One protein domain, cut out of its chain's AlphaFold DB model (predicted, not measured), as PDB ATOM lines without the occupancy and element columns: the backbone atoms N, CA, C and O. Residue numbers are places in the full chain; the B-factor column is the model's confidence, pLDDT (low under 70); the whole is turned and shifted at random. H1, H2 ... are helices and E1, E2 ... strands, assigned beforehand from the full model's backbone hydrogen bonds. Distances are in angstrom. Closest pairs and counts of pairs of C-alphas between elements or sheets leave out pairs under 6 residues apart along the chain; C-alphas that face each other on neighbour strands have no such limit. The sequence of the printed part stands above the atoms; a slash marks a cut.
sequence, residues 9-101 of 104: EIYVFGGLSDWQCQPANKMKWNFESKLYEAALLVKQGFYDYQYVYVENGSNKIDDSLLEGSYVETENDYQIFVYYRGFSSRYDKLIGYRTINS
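This is residues 9 to 101 of the 104 residues of an uncharacterized protein of Mariniphaga sp (UniProt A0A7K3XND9). Two strand pairs and one short helix make a small, loose body, and a long two-stranded hairpin, E5 and E6, reaches away from it as an arm and makes much of the length. In the body, E1 and E4 run side by side with the short helix H1 beside E4, while the small hairpin E2 and E3 lies toward the end far from the arm. The printed part has 93 residues, with one named helix and six named strands in the order E1, E2, E3, E4, H1, E5, E6; the three two-stranded sheets, E1 - E4, E2 - E3 and E5 - E6, are antiparallel. The class is mostly strand, though named elements hold only 38 of the 93 residues. The whole is only just loose, close to extended, with a radius of gyration of the C-alphas of 18.1 A, and only just elongated, with spans of 62 by 31 by 29 A.

E1, residues 9 to 13, and E4, residues 50 to 55, are antiparallel neighbours at 150 degrees, with N 11 and O 52 at 2.9 A, within hydrogen-bond range. E2, residues 28 to 30, and E3, residues 35 to 37, form an antiparallel hairpin at 134 degrees, with N 28 and O 37 at 2.9 A. The closest C-alphas of E1 and E2 are those of Ile 10 and Lys 28, 7.7 A apart. E1 and E3 are near each other, with 5 pairs of C-alphas within 10 A. Residues 53 to 54 of E4 also pair, antiparallel, with residues 61 to 62. H1, residues 64 to 67, comes closest to E4 at the C-alphas of Tyr 51 and Leu 66, 6.3 A apart. H1 is too short for any O i to N i+4 pair, and its 1 pair of O i and N i+3 is not within range. E5, residues 76 to 83, and E6, residues 92 to 100, form an antiparallel hairpin at 163 degrees, with N 79 and O 97 at 2.8 A. E5 and E6 are both apart from E1, E2, E3 and E4.

E1 begins at C-alpha 9, (192.558, 200.970, 211.248), and is 12.1 A long; E4 is 16.6 A long. E2, E3 and H1 measure 6.3 A, 6.2 A and 5.2 A. E5 begins at C-alpha 76, (169.710, 190.105, 203.351), and is 23.1 A long. E6, 24.4 A long, ends at C-alpha 100, (166.893, 189.438, 199.950).

The C-alphas of Glu 32 and Ser 87 are the two farthest apart, at 62.8 A. The links from E1 to E2, residues 14 to 27, and from E3 to E4, residues 38 to 49, are long. The printed part has no cut. Its mean pLDDT is 94.9, and no printed residue of the model is under 70.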
ATOM      1  N   GLU A   9     192.235 202.309 210.791       95.38
ATOM      2  CA  GLU A   9     192.558 200.970 211.248       95.38
ATOM      3  C   GLU A   9     191.724 199.941 210.488       95.38
ATOM      4  O   GLU A   9     190.568 200.193 210.156       95.38
ATOM      5  N   ILE A  10     192.315 198.778 210.217       96.38
ATOM      6  CA  ILE A  10     191.656 197.691 209.488       96.38
ATOM      7  C   ILE A  10     191.331 196.563 210.456       96.38
ATOM      8  O   ILE A  10     192.147 196.228 211.319       96.38
ATOM      9  N   TYR A  11     190.160 195.960 210.292       97.44
ATOM     10  CA  TYR A  11     189.674 194.870 211.127       97.44
ATOM     11  C   TYR A  11     189.180 193.702 210.277       97.44
ATOM     12  O   TYR A  11     188.575 193.901 209.225       97.44
ATOM     13  N   VAL A  12     189.395 192.484 210.774       97.69
ATOM     14  CA  VAL A  12     188.685 191.287 210.305       97.69
ATOM     15  C   VAL A  12     187.287 191.310 210.916       97.69
ATOM     16  O   VAL A  12     187.152 191.297 212.137       97.69
ATOM     17  N   PHE A  13     186.245 191.354 210.098       97.06
ATOM     18  CA  PHE A  13     184.888 191.675 210.528       97.06
ATOM     19  C   PHE A  13     183.871 190.645 210.040       97.06
ATOM     20  O   PHE A  13     183.971 190.130 208.931       97.06
ATOM     21  N   GLY A  14     182.877 190.336 210.869       95.88
ATOM     22  CA  GLY A  14     181.789 189.424 210.521       95.88
ATOM     23  C   GLY A  14     181.136 188.822 211.757       95.88
ATOM     24  O   GLY A  14     181.350 189.282 212.882       95.88
ATOM     25  N   GLY A  15     180.387 187.732 211.570       95.00
ATOM     26  CA  GLY A  15     179.766 187.007 212.684       95.00
ATOM     27  C   GLY A  15     180.782 186.465 213.700       95.00
ATOM     28  O   GLY A  15     180.476 186.361 214.884       95.00
ATOM     29  N   LEU A  16     182.020 186.191 213.265       95.00
ATOM     30  CA  LEU A  16     183.112 185.746 214.141       95.00
ATOM     31  C   LEU A  16     183.546 186.795 215.175       95.00
ATOM     32  O   LEU A  16     184.089 186.428 216.214       95.00
ATOM     33  N   SER A  17     183.326 188.082 214.892       95.00
ATOM     34  CA  SER A  17     183.671 189.206 215.768       95.00
ATOM     35  C   SER A  17     182.437 189.875 216.371       95.00
ATOM     36  O   SER A  17     182.529 191.012 216.829       95.00
ATOM     37  N   ASP A  18     181.280 189.200 216.330       94.88
ATOM     38  CA  ASP A  18     179.980 189.748 216.738       94.88
ATOM     39  C   ASP A  18     179.672 191.105 216.077       94.88
ATOM     40  O   ASP A  18     179.108 192.005 216.695       94.88
ATOM     41  N   TRP A  19     180.103 191.277 214.819       94.94
ATOM     42  CA  TRP A  19     179.952 192.522 214.058       94.94
ATOM     43  C   TRP A  19     180.536 193.757 214.766       94.94
ATOM     44  O   TRP A  19     180.028 194.870 214.624       94.94
ATOM     45  N   GLN A  20     181.624 193.575 215.522       95.06
ATOM     46  CA  GLN A  20     182.324 194.648 216.231       95.06
ATOM     47  C   GLN A  20     183.790 194.772 215.798       95.06
ATOM     48  O   GLN A  20     184.462 193.779 215.501       95.06
ATOM     49  N   CYS A  21     184.298 196.004 215.821       94.44
ATOM     50  CA  CYS A  21     185.720 196.315 215.678       94.44
ATOM     51  C   CYS A  21     186.351 196.390 217.072       94.44
ATOM     52  O   CYS A  21     186.114 197.335 217.822       94.44
ATOM     53  N   GLN A  22     187.117 195.365 217.435       93.69
ATOM     54  CA  GLN A  22     187.757 195.206 218.735       93.69
ATOM     55  C   GLN A  22     189.280 195.070 218.564       93.69
ATOM     56  O   GLN A  22     189.770 194.628 217.524       93.69
ATOM     57  N   PRO A  23     190.089 195.360 219.596       94.00
ATOM     58  CA  PRO A  23     191.539 195.177 219.503       94.00
ATOM     59  C   PRO A  23     191.969 193.751 219.111       94.00
ATOM     60  O   PRO A  23     193.036 193.574 218.529       94.00
ATOM     61  N   ALA A  24     191.141 192.742 219.408       94.44
ATOM     62  CA  ALA A  24     191.410 191.335 219.112       94.44
ATOM     63  C   ALA A  24     191.318 190.975 217.618       94.44
ATOM     64  O   ALA A  24     191.997 190.048 217.185       94.44
ATOM     65  N   ASN A  25     190.505 191.688 216.833       96.31
ATOM     66  CA  ASN A  25     190.344 191.469 215.391       96.31
ATOM     67  C   ASN A  25     190.967 192.584 214.537       96.31
ATOM     68  O   ASN A  25     190.761 192.618 213.324       96.31
ATOM     69  N   LYS A  26     191.752 193.476 215.151       96.56
ATOM     70  CA  LYS A  26     192.513 194.515 214.456       96.56
ATOM     71  C   LYS A  26     193.695 193.919 213.690       96.56
ATOM     72  O   LYS A  26     194.509 193.185 214.252       96.56
ATOM     73  N   MET A  27     193.834 194.307 212.430       96.75
ATOM     74  CA  MET A  27     194.965 193.950 211.583       96.75
ATOM     75  C   MET A  27     196.137 194.908 211.777       96.75
ATOM     76  O   MET A  27     195.971 196.096 212.068       96.75
ATOM     77  N   LYS A  28     197.352 194.390 211.596       95.44
ATOM     78  CA  LYS A  28     198.589 195.165 211.674       95.44
ATOM     79  C   LYS A  28     199.302 195.127 210.337       95.44
ATOM     80  O   LYS A  28     199.400 194.076 209.716       95.44
ATOM     81  N   TRP A  29     199.812 196.278 209.915       95.06
ATOM     82  CA  TRP A  29     200.679 196.348 208.751       95.06
ATOM     83  C   TRP A  29     202.045 195.745 209.079       95.06
ATOM     84  O   TRP A  29     202.709 196.181 210.024       95.06
ATOM     85  N   ASN A  30     202.468 194.768 208.289       94.56
ATOM     86  CA  ASN A  30     203.803 194.203 208.333       94.56
ATOM     87  C   ASN A  30     204.657 194.859 207.234       94.56
ATOM     88  O   ASN A  30     204.378 194.726 206.044       94.56
ATOM     89  N   PHE A  31     205.703 195.588 207.633       92.12
ATOM     90  CA  PHE A  31     206.565 196.335 206.708       92.12
ATOM     91  C   PHE A  31     207.486 195.445 205.864       92.12
ATOM     92  O   PHE A  31     207.927 195.880 204.799       92.12
ATOM     93  N   GLU A  32     207.774 194.222 206.315       93.69
ATOM     94  CA  GLU A  32     208.616 193.275 205.582       93.69
ATOM     95  C   GLU A  32     207.824 192.610 204.456       93.69
ATOM     96  O   GLU A  32     208.245 192.642 203.298       93.69
ATOM     97  N   SER A  33     206.650 192.059 204.783       93.56
ATOM     98  CA  SER A  33     205.762 191.405 203.812       93.56
ATOM     99  C   SER A  33     204.956 192.405 202.978       93.56
ATOM    100  O   SER A  33     204.518 192.069 201.879       93.56
ATOM    101  N   LYS A  34     204.812 193.647 203.461       93.00
ATOM    102  CA  LYS A  34     203.950 194.700 202.901       93.00
ATOM    103  C   LYS A  34     202.489 194.261 202.798       93.00
ATOM    104  O   LYS A  34     201.836 194.476 201.777       93.00
ATOM    105  N   LEU A  35     202.005 193.617 203.858       93.62
ATOM    106  CA  LEU A  35     200.652 193.084 203.971       93.62
ATOM    107  C   LEU A  35     200.042 193.436 205.328       93.62
ATOM    108  O   LEU A  35     200.748 193.665 206.312       93.62
ATOM    109  N   TYR A  36     198.712 193.440 205.385       95.12
ATOM    110  CA  TYR A  36     197.981 193.447 206.647       95.12
ATOM    111  C   TYR A  36     197.842 192.019 207.175       95.12
ATOM    112  O   TYR A  36     197.368 191.132 206.470       95.12
ATOM    113  N   GLU A  37     198.227 191.810 208.430       96.12
ATOM    114  CA  GLU A  37     198.245 190.502 209.084       96.12
ATOM    115  C   GLU A  37     197.488 190.558 210.420       96.12
ATOM    116  O   GLU A  37     197.558 191.544 211.163       96.12
ATOM    117  N   ALA A  38     196.756 189.489 210.739       95.62
ATOM    118  CA  ALA A  38     196.091 189.300 212.024       95.62
ATOM    119  C   ALA A  38     196.069 187.815 212.400       95.62
ATOM    120  O   ALA A  38     195.941 186.948 211.538       95.62
ATOM    121  N   ALA A  39     196.169 187.529 213.696       95.19
ATOM    122  CA  ALA A  39     196.044 186.185 214.241       95.19
ATOM    123  C   ALA A  39     194.886 186.169 215.241       95.19
ATOM    124  O   ALA A  39     194.977 186.776 216.308       95.19
ATOM    125  N   LEU A  40     193.793 185.497 214.878       94.94
ATOM    126  CA  LEU A  40     192.587 185.391 215.694       94.94
ATOM    127  C   LEU A  40     192.414 183.947 216.166       94.94
ATOM    128  O   LEU A  40     192.529 183.006 215.380       94.94
ATOM    129  N   LEU A  41     192.089 183.772 217.447       94.38
ATOM    130  CA  LEU A  41     191.664 182.479 217.968       94.38
ATOM    131  C   LEU A  41     190.174 182.295 217.674       94.38
ATOM    132  O   LEU A  41     189.328 182.909 218.319       94.38
ATOM    133  N   VAL A  42     189.862 181.430 216.715       94.81
ATOM    134  CA  VAL A  42     188.489 181.057 216.359       94.81
ATOM    135  C   VAL A  42     188.251 179.581 216.649       94.81
ATOM    136  O   VAL A  42     189.177 178.765 216.665       94.81
ATOM    137  N   LYS A  43     186.995 179.219 216.910       96.00
ATOM    138  CA  LYS A  43     186.601 177.812 217.022       96.00
ATOM    139  C   LYS A  43     186.719 177.149 215.642       96.00
ATOM    140  O   LYS A  43     186.697 177.824 214.626       96.00
ATOM    141  N   GLN A  44     186.849 175.825 215.583       96.94
ATOM    142  CA  GLN A  44     186.809 175.106 214.304       96.94
ATOM    143  C   GLN A  44     185.408 175.201 213.678       96.94
ATOM    144  O   GLN A  44     184.412 174.967 214.366       96.94
ATOM    145  N   GLY A  45     185.339 175.523 212.386       95.62
ATOM    146  CA  GLY A  45     184.089 175.682 211.646       95.62
ATOM    147  C   GLY A  45     184.273 176.462 210.344       95.62
ATOM    148  O   GLY A  45     185.398 176.772 209.954       95.62
ATOM    149  N   PHE A  46     183.154 176.771 209.691       96.19
ATOM    150  CA  PHE A  46     183.106 177.662 208.533       96.19
ATOM    151  C   PHE A  46     182.802 179.084 208.995       96.19
ATOM    152  O   PHE A  46     181.918 179.281 209.830       96.19
ATOM    153  N   TYR A  47     183.540 180.053 208.456       96.50
ATOM    154  CA  TYR A  47     183.398 181.464 208.790       96.50
ATOM    155  C   TYR A  47     183.444 182.303 207.527       96.50
ATOM    156  O   TYR A  47     184.438 182.269 206.803       96.50
ATOM    157  N   ASP A  48     182.400 183.096 207.337       96.25
ATOM    158  CA  ASP A  48     182.412 184.216 206.412       96.25
ATOM    159  C   ASP A  48     182.905 185.457 207.158       96.25
ATOM    160  O   ASP A  48     182.550 185.702 208.320       96.25
ATOM    161  N   TYR A  49     183.765 186.221 206.499       96.56
ATOM    162  CA  TYR A  49     184.345 187.439 207.037       96.56
ATOM    163  C   TYR A  49     184.662 188.405 205.903       96.56
ATOM    164  O   TYR A  49     184.769 188.009 204.746       96.56
ATOM    165  N   GLN A  50     184.833 189.665 206.268       96.88
ATOM    166  CA  GLN A  50     185.225 190.749 205.382       96.88
ATOM    167  C   GLN A  50     186.230 191.658 206.086       96.88
ATOM    168  O   GLN A  50     186.398 191.586 207.310       96.88
ATOM    169  N   TYR A  51     186.895 192.521 205.332       97.06
ATOM    170  CA  TYR A  51     187.769 193.547 205.877       97.06
ATOM    171  C   TYR A  51     187.059 194.890 205.914       97.06
ATOM    172  O   TYR A  51     186.525 195.361 204.916       97.06
ATOM    173  N   VAL A  52     187.108 195.541 207.072       96.88
ATOM    174  CA  VAL A  52     186.539 196.879 207.241       96.88
ATOM    175  C   VAL A  52     187.608 197.860 207.671       96.88
ATOM    176  O   VAL A  52     188.512 197.522 208.439       96.88
ATOM    177  N   TYR A  53     187.480 199.086 207.190       96.38
ATOM    178  CA  TYR A  53     188.293 200.223 207.570       96.38
ATOM    179  C   TYR A  53     187.505 201.134 208.515       96.38
ATOM    180  O   TYR A  53     186.326 201.416 208.305       96.38
ATOM    181  N   VAL A  54     188.162 201.603 209.571       95.94
ATOM    182  CA  VAL A  54     187.606 202.571 210.518       95.94
ATOM    183  C   VAL A  54     188.555 203.755 210.592       95.94
ATOM    184  O   VAL A  54     189.711 203.609 210.988       95.94
ATOM    185  N   GLU A  55     188.075 204.933 210.203       94.44
ATOM    186  CA  GLU A  55     188.853 206.170 210.290       94.44
ATOM    187  C   GLU A  55     189.112 206.556 211.754       94.44
ATOM    188  O   GLU A  55     188.250 206.412 212.625       94.44
ATOM    189  N   ASN A  56     190.303 207.081 212.039       90.75
ATOM    190  CA  ASN A  56     190.698 207.488 213.382       90.75
ATOM    191  C   ASN A  56     189.749 208.559 213.940       90.75
ATOM    192  O   ASN A  56     189.586 209.632 213.365       90.75
ATOM    193  N   GLY A  57     189.155 208.285 215.103       87.94
ATOM    194  CA  GLY A  57     188.186 209.183 215.743       87.94
ATOM    195  C   GLY A  57     186.759 209.068 215.195       87.94
ATOM    196  O   GLY A  57     185.867 209.752 215.695       87.94
ATOM    197  N   SER A  58     186.526 208.189 214.218       90.12
ATOM    198  CA  SER A  58     185.201 207.833 213.723       90.12
ATOM    199  C   SER A  58     184.730 206.514 214.332       90.12
ATOM    200  O   SER A  58     185.515 205.604 214.571       90.12
ATOM    201  N   ASN A  59     183.418 206.397 214.536       87.50
ATOM    202  CA  ASN A  59     182.761 205.122 214.850       87.50
ATOM    203  C   ASN A  59     182.087 204.509 213.612       87.50
ATOM    204  O   ASN A  59     181.334 203.542 213.727       87.50
ATOM    205  N   LYS A  60     182.292 205.103 212.429       92.62
ATOM    206  CA  LYS A  60     181.747 204.591 211.177       92.62
ATOM    207  C   LYS A  60     182.636 203.459 210.672       92.62
ATOM    208  O   LYS A  60     183.830 203.653 210.464       92.62
ATOM    209  N   ILE A  61     182.016 202.308 210.458       93.88
ATOM    210  CA  ILE A  61     182.627 201.146 209.821       93.88
ATOM    211  C   ILE A  61     182.439 201.301 208.309       93.88
ATOM    212  O   ILE A  61     181.317 201.538 207.859       93.88
ATOM    213  N   ASP A  62     183.534 201.224 207.555       94.62
ATOM    214  CA  ASP A  62     183.555 201.287 206.093       94.62
ATOM    215  C   ASP A  62     184.083 199.965 205.525       94.62
ATOM    216  O   ASP A  62     185.277 199.676 205.566       94.62
ATOM    217  N   ASP A  63     183.173 199.138 205.031       93.12
ATOM    218  CA  ASP A  63     183.438 197.896 204.302       93.12
ATOM    219  C   ASP A  63     183.778 198.149 202.822       93.12
ATOM    220  O   ASP A  63     184.580 197.437 202.216       93.12
ATOM    221  N   SER A  64     183.239 199.226 202.248       93.56
ATOM    222  CA  SER A  64     183.337 199.523 200.818       93.56
ATOM    223  C   SER A  64     184.749 199.853 200.335       93.56
ATOM    224  O   SER A  64     185.068 199.618 199.170       93.56
ATOM    225  N   LEU A  65     185.612 200.376 201.211       92.88
ATOM    226  CA  LEU A  65     186.978 200.752 200.844       92.88
ATOM    227  C   LEU A  65     187.830 199.548 200.412       92.88
ATOM    228  O   LEU A  65     188.667 199.683 199.517       92.88
ATOM    229  N   LEU A  66     187.643 198.398 201.065       93.19
ATOM    230  CA  LEU A  66     188.447 197.193 200.842       93.19
ATOM    231  C   LEU A  66     187.689 196.144 200.029       93.19
ATOM    232  O   LEU A  66     188.274 195.547 199.129       93.19
ATOM    233  N   GLU A  67     186.400 195.952 200.315       94.12
ATOM    234  CA  GLU A  67     185.560 194.946 199.651       94.12
ATOM    235  C   GLU A  67     184.864 195.487 198.395       94.12
ATOM    236  O   GLU A  67     184.420 194.719 197.541       94.12
ATOM    237  N   GLY A  68     184.777 196.812 198.247       94.06
ATOM    238  CA  GLY A  68     184.032 197.461 197.172       94.06
ATOM    239  C   GLY A  68     182.529 197.566 197.448       94.06
ATOM    240  O   GLY A  68     182.026 197.247 198.521       94.06
ATOM    241  N   SER A  69     181.782 198.054 196.457       94.81
ATOM    242  CA  SER A  69     180.319 198.136 196.511       94.81
ATOM    243  C   SER A  69     179.749 197.783 195.143       94.81
ATOM    244  O   SER A  69     179.914 198.532 194.178       94.81
ATOM    245  N   TYR A  70     179.114 196.615 195.057       94.56
ATOM    246  CA  TYR A  70     178.604 196.037 193.815       94.56
ATOM    247  C   TYR A  70     177.099 195.803 193.926       94.56
ATOM    248  O   TYR A  70     176.602 195.376 194.969       94.56
ATOM    249  N   VAL A  71     176.358 196.100 192.855       92.31
ATOM    250  CA  VAL A  71     174.886 196.050 192.882       92.31
ATOM    251  C   VAL A  71     174.363 194.614 192.835       92.31
ATOM    252  O   VAL A  71     173.264 194.330 193.303       92.31
ATOM    253  N   GLU A  72     175.158 193.704 192.284       92.19
ATOM    254  CA  GLU A  72     174.845 192.291 192.114       92.19
ATOM    255  C   GLU A  72     175.027 191.473 193.401       92.19
ATOM    256  O   GLU A  72     174.596 190.321 193.448       92.19
ATOM    257  N   THR A  73     175.651 192.039 194.441       92.81
ATOM    258  CA  THR A  73     175.917 191.323 195.694       92.81
ATOM    259  C   THR A  73     174.609 190.918 196.381       92.81
ATOM    260  O   THR A  73     173.744 191.752 196.688       92.81
ATOM    261  N   GLU A  74     174.466 189.618 196.651       94.75
ATOM    262  CA  GLU A  74     173.335 189.076 197.404       94.75
ATOM    263  C   GLU A  74     173.428 189.521 198.869       94.75
ATOM    264  O   GLU A  74     174.387 189.199 199.563       94.75
ATOM    265  N   ASN A  75     172.428 190.267 199.333       93.94
ATOM    266  CA  ASN A  75     172.358 190.788 200.691       93.94
ATOM    267  C   ASN A  75     170.968 190.540 201.277       93.94
ATOM    268  O   ASN A  75     169.954 190.716 200.594       93.94
ATOM    269  N   ASP A  76     170.933 190.187 202.560       95.12
ATOM    270  CA  ASP A  76     169.710 190.105 203.351       95.12
ATOM    271  C   ASP A  76     169.489 191.417 204.114       95.12
ATOM    272  O   ASP A  76     170.314 191.844 204.919       95.12
ATOM    273  N   TYR A  77     168.331 192.037 203.911       95.19
ATOM    274  CA  TYR A  77     167.911 193.247 204.609       95.19
ATOM    275  C   TYR A  77     166.808 192.920 205.603       95.19
ATOM    276  O   TYR A  77     165.769 192.362 205.244       95.19
ATOM    277  N   GLN A  78     167.007 193.320 206.855       95.94
ATOM    278  CA  GLN A  78     166.027 193.147 207.922       95.94
ATOM    279  C   GLN A  78     165.325 194.471 208.222       95.94
ATOM    280  O   GLN A  78     165.955 195.476 208.542       95.94
ATOM    281  N   ILE A  79     164.000 194.468 208.131       96.62
ATOM    282  CA  ILE A  79     163.139 195.624 208.366       96.62
ATOM    283  C   ILE A  79     162.408 195.412 209.687       96.62
ATOM    284  O   ILE A  79     161.631 194.466 209.836       96.62
ATOM    285  N   PHE A  80     162.618 196.331 210.625       97.81
ATOM    286  CA  PHE A  80     161.955 196.352 211.925       97.81
ATOM    287  C   PHE A  80     161.037 197.571 212.012       97.81
ATOM    288  O   PHE A  80     161.488 198.710 211.894       97.81
ATOM    289  N   VAL A  81     159.743 197.340 212.224       97.44
ATOM    290  CA  VAL A  81     158.748 198.407 212.358       97.44
ATOM    291  C   VAL A  81     158.418 198.581 213.830       97.44
ATOM    292  O   VAL A  81     157.782 197.718 214.440       97.44
ATOM    293  N   TYR A  82     158.833 199.713 214.394       97.69
ATOM    294  CA  TYR A  82     158.558 200.066 215.780       97.69
ATOM    295  C   TYR A  82     157.420 201.083 215.886       97.69
ATOM    296  O   TYR A  82     157.309 202.003 215.079       97.69
ATOM    297  N   TYR A  83     156.586 200.934 216.912       97.06
ATOM    298  CA  TYR A  83     155.516 201.866 217.244       97.06
ATOM    299  C   TYR A  83     155.563 202.257 218.721       97.06
ATOM    300  O   TYR A  83     155.572 201.404 219.614       97.06
ATOM    301  N   ARG A  84     155.519 203.567 218.977       96.75
ATOM    302  CA  ARG A  84     155.385 204.161 220.310       96.75
ATOM    303  C   ARG A  84     154.126 205.021 220.350       96.75
ATOM    304  O   ARG A  84     154.095 206.116 219.803       96.75
ATOM    305  N   GLY A  85     153.078 204.512 220.995       94.75
ATOM    306  CA  GLY A  85     151.864 205.291 221.256       94.75
ATOM    307  C   GLY A  85     152.085 206.366 222.326       94.75
ATOM    308  O   GLY A  85     153.016 206.260 223.121       94.75
ATOM    309  N   PHE A  86     151.197 207.363 222.389       92.50
ATOM    310  CA  PHE A  86     151.314 208.521 223.293       92.50
ATOM    311  C   PHE A  86     151.504 208.168 224.779       92.50
ATOM    312  O   PHE A  86     152.239 208.856 225.476       92.50
ATOM    313  N   SER A  87     150.869 207.097 225.266       93.69
ATOM    314  CA  SER A  87     150.998 206.620 226.655       93.69
ATOM    315  C   SER A  87     151.967 205.441 226.816       93.69
ATOM    316  O   SER A  87     152.063 204.853 227.895       93.69
ATOM    317  N   SER A  88     152.670 205.049 225.748       93.12
ATOM    318  CA  SER A  88     153.563 203.891 225.781       93.12
ATOM    319  C   SER A  88     154.839 204.209 226.553       93.12
ATOM    320  O   SER A  88     155.467 205.243 226.346       93.12
ATOM    321  N   ARG A  89     155.265 203.276 227.411       95.12
ATOM    322  CA  ARG A  89     156.530 203.376 228.160       95.12
ATOM    323  C   ARG A  89     157.720 202.744 227.431       95.12
ATOM    324  O   ARG A  89     158.824 202.763 227.960       95.12
ATOM    325  N   TYR A  90     157.490 202.147 226.261       95.31
ATOM    326  CA  TYR A  90     158.509 201.460 225.464       95.31
ATOM    327  C   TYR A  90     158.155 201.459 223.969       95.31
ATOM    328  O   TYR A  90     157.015 201.755 223.589       95.31
ATOM    329  N   ASP A  91     159.140 201.127 223.130       96.12
ATOM    330  CA  ASP A  91     158.957 200.907 221.690       96.12
ATOM    331  C   ASP A  91     158.471 199.487 221.430       96.12
ATOM    332  O   ASP A  91     159.142 198.516 221.779       96.12
ATOM    333  N   LYS A  92     157.297 199.351 220.813       95.88
ATOM    334  CA  LYS A  92     156.768 198.045 220.421       95.88
ATOM    335  C   LYS A  92     157.297 197.692 219.043       95.88
ATOM    336  O   LYS A  92     157.030 198.434 218.106       95.88
ATOM    337  N   LEU A  93     157.968 196.552 218.901       96.50
ATOM    338  CA  LEU A  93     158.203 195.955 217.589       96.50
ATOM    339  C   LEU A  93     156.874 195.380 217.080       96.50
ATOM    340  O   LEU A  93     156.404 194.366 217.588       96.50
ATOM    341  N   ILE A  94     156.239 196.060 216.128       97.06
ATOM    342  CA  ILE A  94     154.924 195.687 215.581       97.06
ATOM    343  C   ILE A  94     155.016 194.963 214.236       97.06
ATOM    344  O   ILE A  94     154.018 194.437 213.752       97.06
ATOM    345  N   GLY A  95     156.201 194.926 213.631       96.88
ATOM    346  CA  GLY A  95     156.440 194.214 212.386       96.88
ATOM    347  C   GLY A  95     157.913 193.890 212.201       96.88
ATOM    348  O   GLY A  95     158.781 194.677 212.572       96.88
ATOM    349  N   TYR A  96     158.178 192.733 211.609       97.38
ATOM    350  CA  TYR A  96     159.507 192.278 211.229       97.38
ATOM    351  C   TYR A  96     159.417 191.596 209.868       97.38
ATOM    352  O   TYR A  96     158.514 190.788 209.640       97.38
ATOM    353  N   ARG A  97     160.336 191.928 208.964       96.62
ATOM    354  CA  ARG A  97     160.452 191.261 207.669       96.62
ATOM    355  C   ARG A  97     161.903 191.230 207.219       96.62
ATOM    356  O   ARG A  97     162.577 192.248 207.295       96.62
ATOM    357  N   THR A  98     162.331 190.100 206.674       95.88
ATOM    358  CA  THR A  98     163.593 189.994 205.933       95.88
ATOM    359  C   THR A  98     163.288 189.952 204.441       95.88
ATOM    360  O   THR A  98     162.336 189.287 204.025       95.88
ATOM    361  N   ILE A  99     164.060 190.687 203.648       96.12
ATOM    362  CA  ILE A  99     164.028 190.663 202.182       96.12
ATOM    363  C   ILE A  99     165.448 190.439 201.667       96.12
ATOM    364  O   ILE A  99     166.394 190.934 202.269       96.12
ATOM    365  N   ASN A 100     165.598 189.719 200.563       96.06
ATOM    366  CA  ASN A 100     166.893 189.438 199.950       96.06
ATOM    367  C   ASN A 100     166.987 190.158 198.593       96.06
ATOM    368  O   ASN A 100     165.977 190.290 197.898       96.06
ATOM    369  N   SER A 101     168.171 190.647 198.212       92.94
ATOM    370  CA  SER A 101     168.343 191.401 196.955       92.94
ATOM    371  C   SER A 101     168.138 190.562 195.688       92.94
ATOM    372  O   SER A 101     167.769 191.113 194.650       92.94
TER     373      SER A 101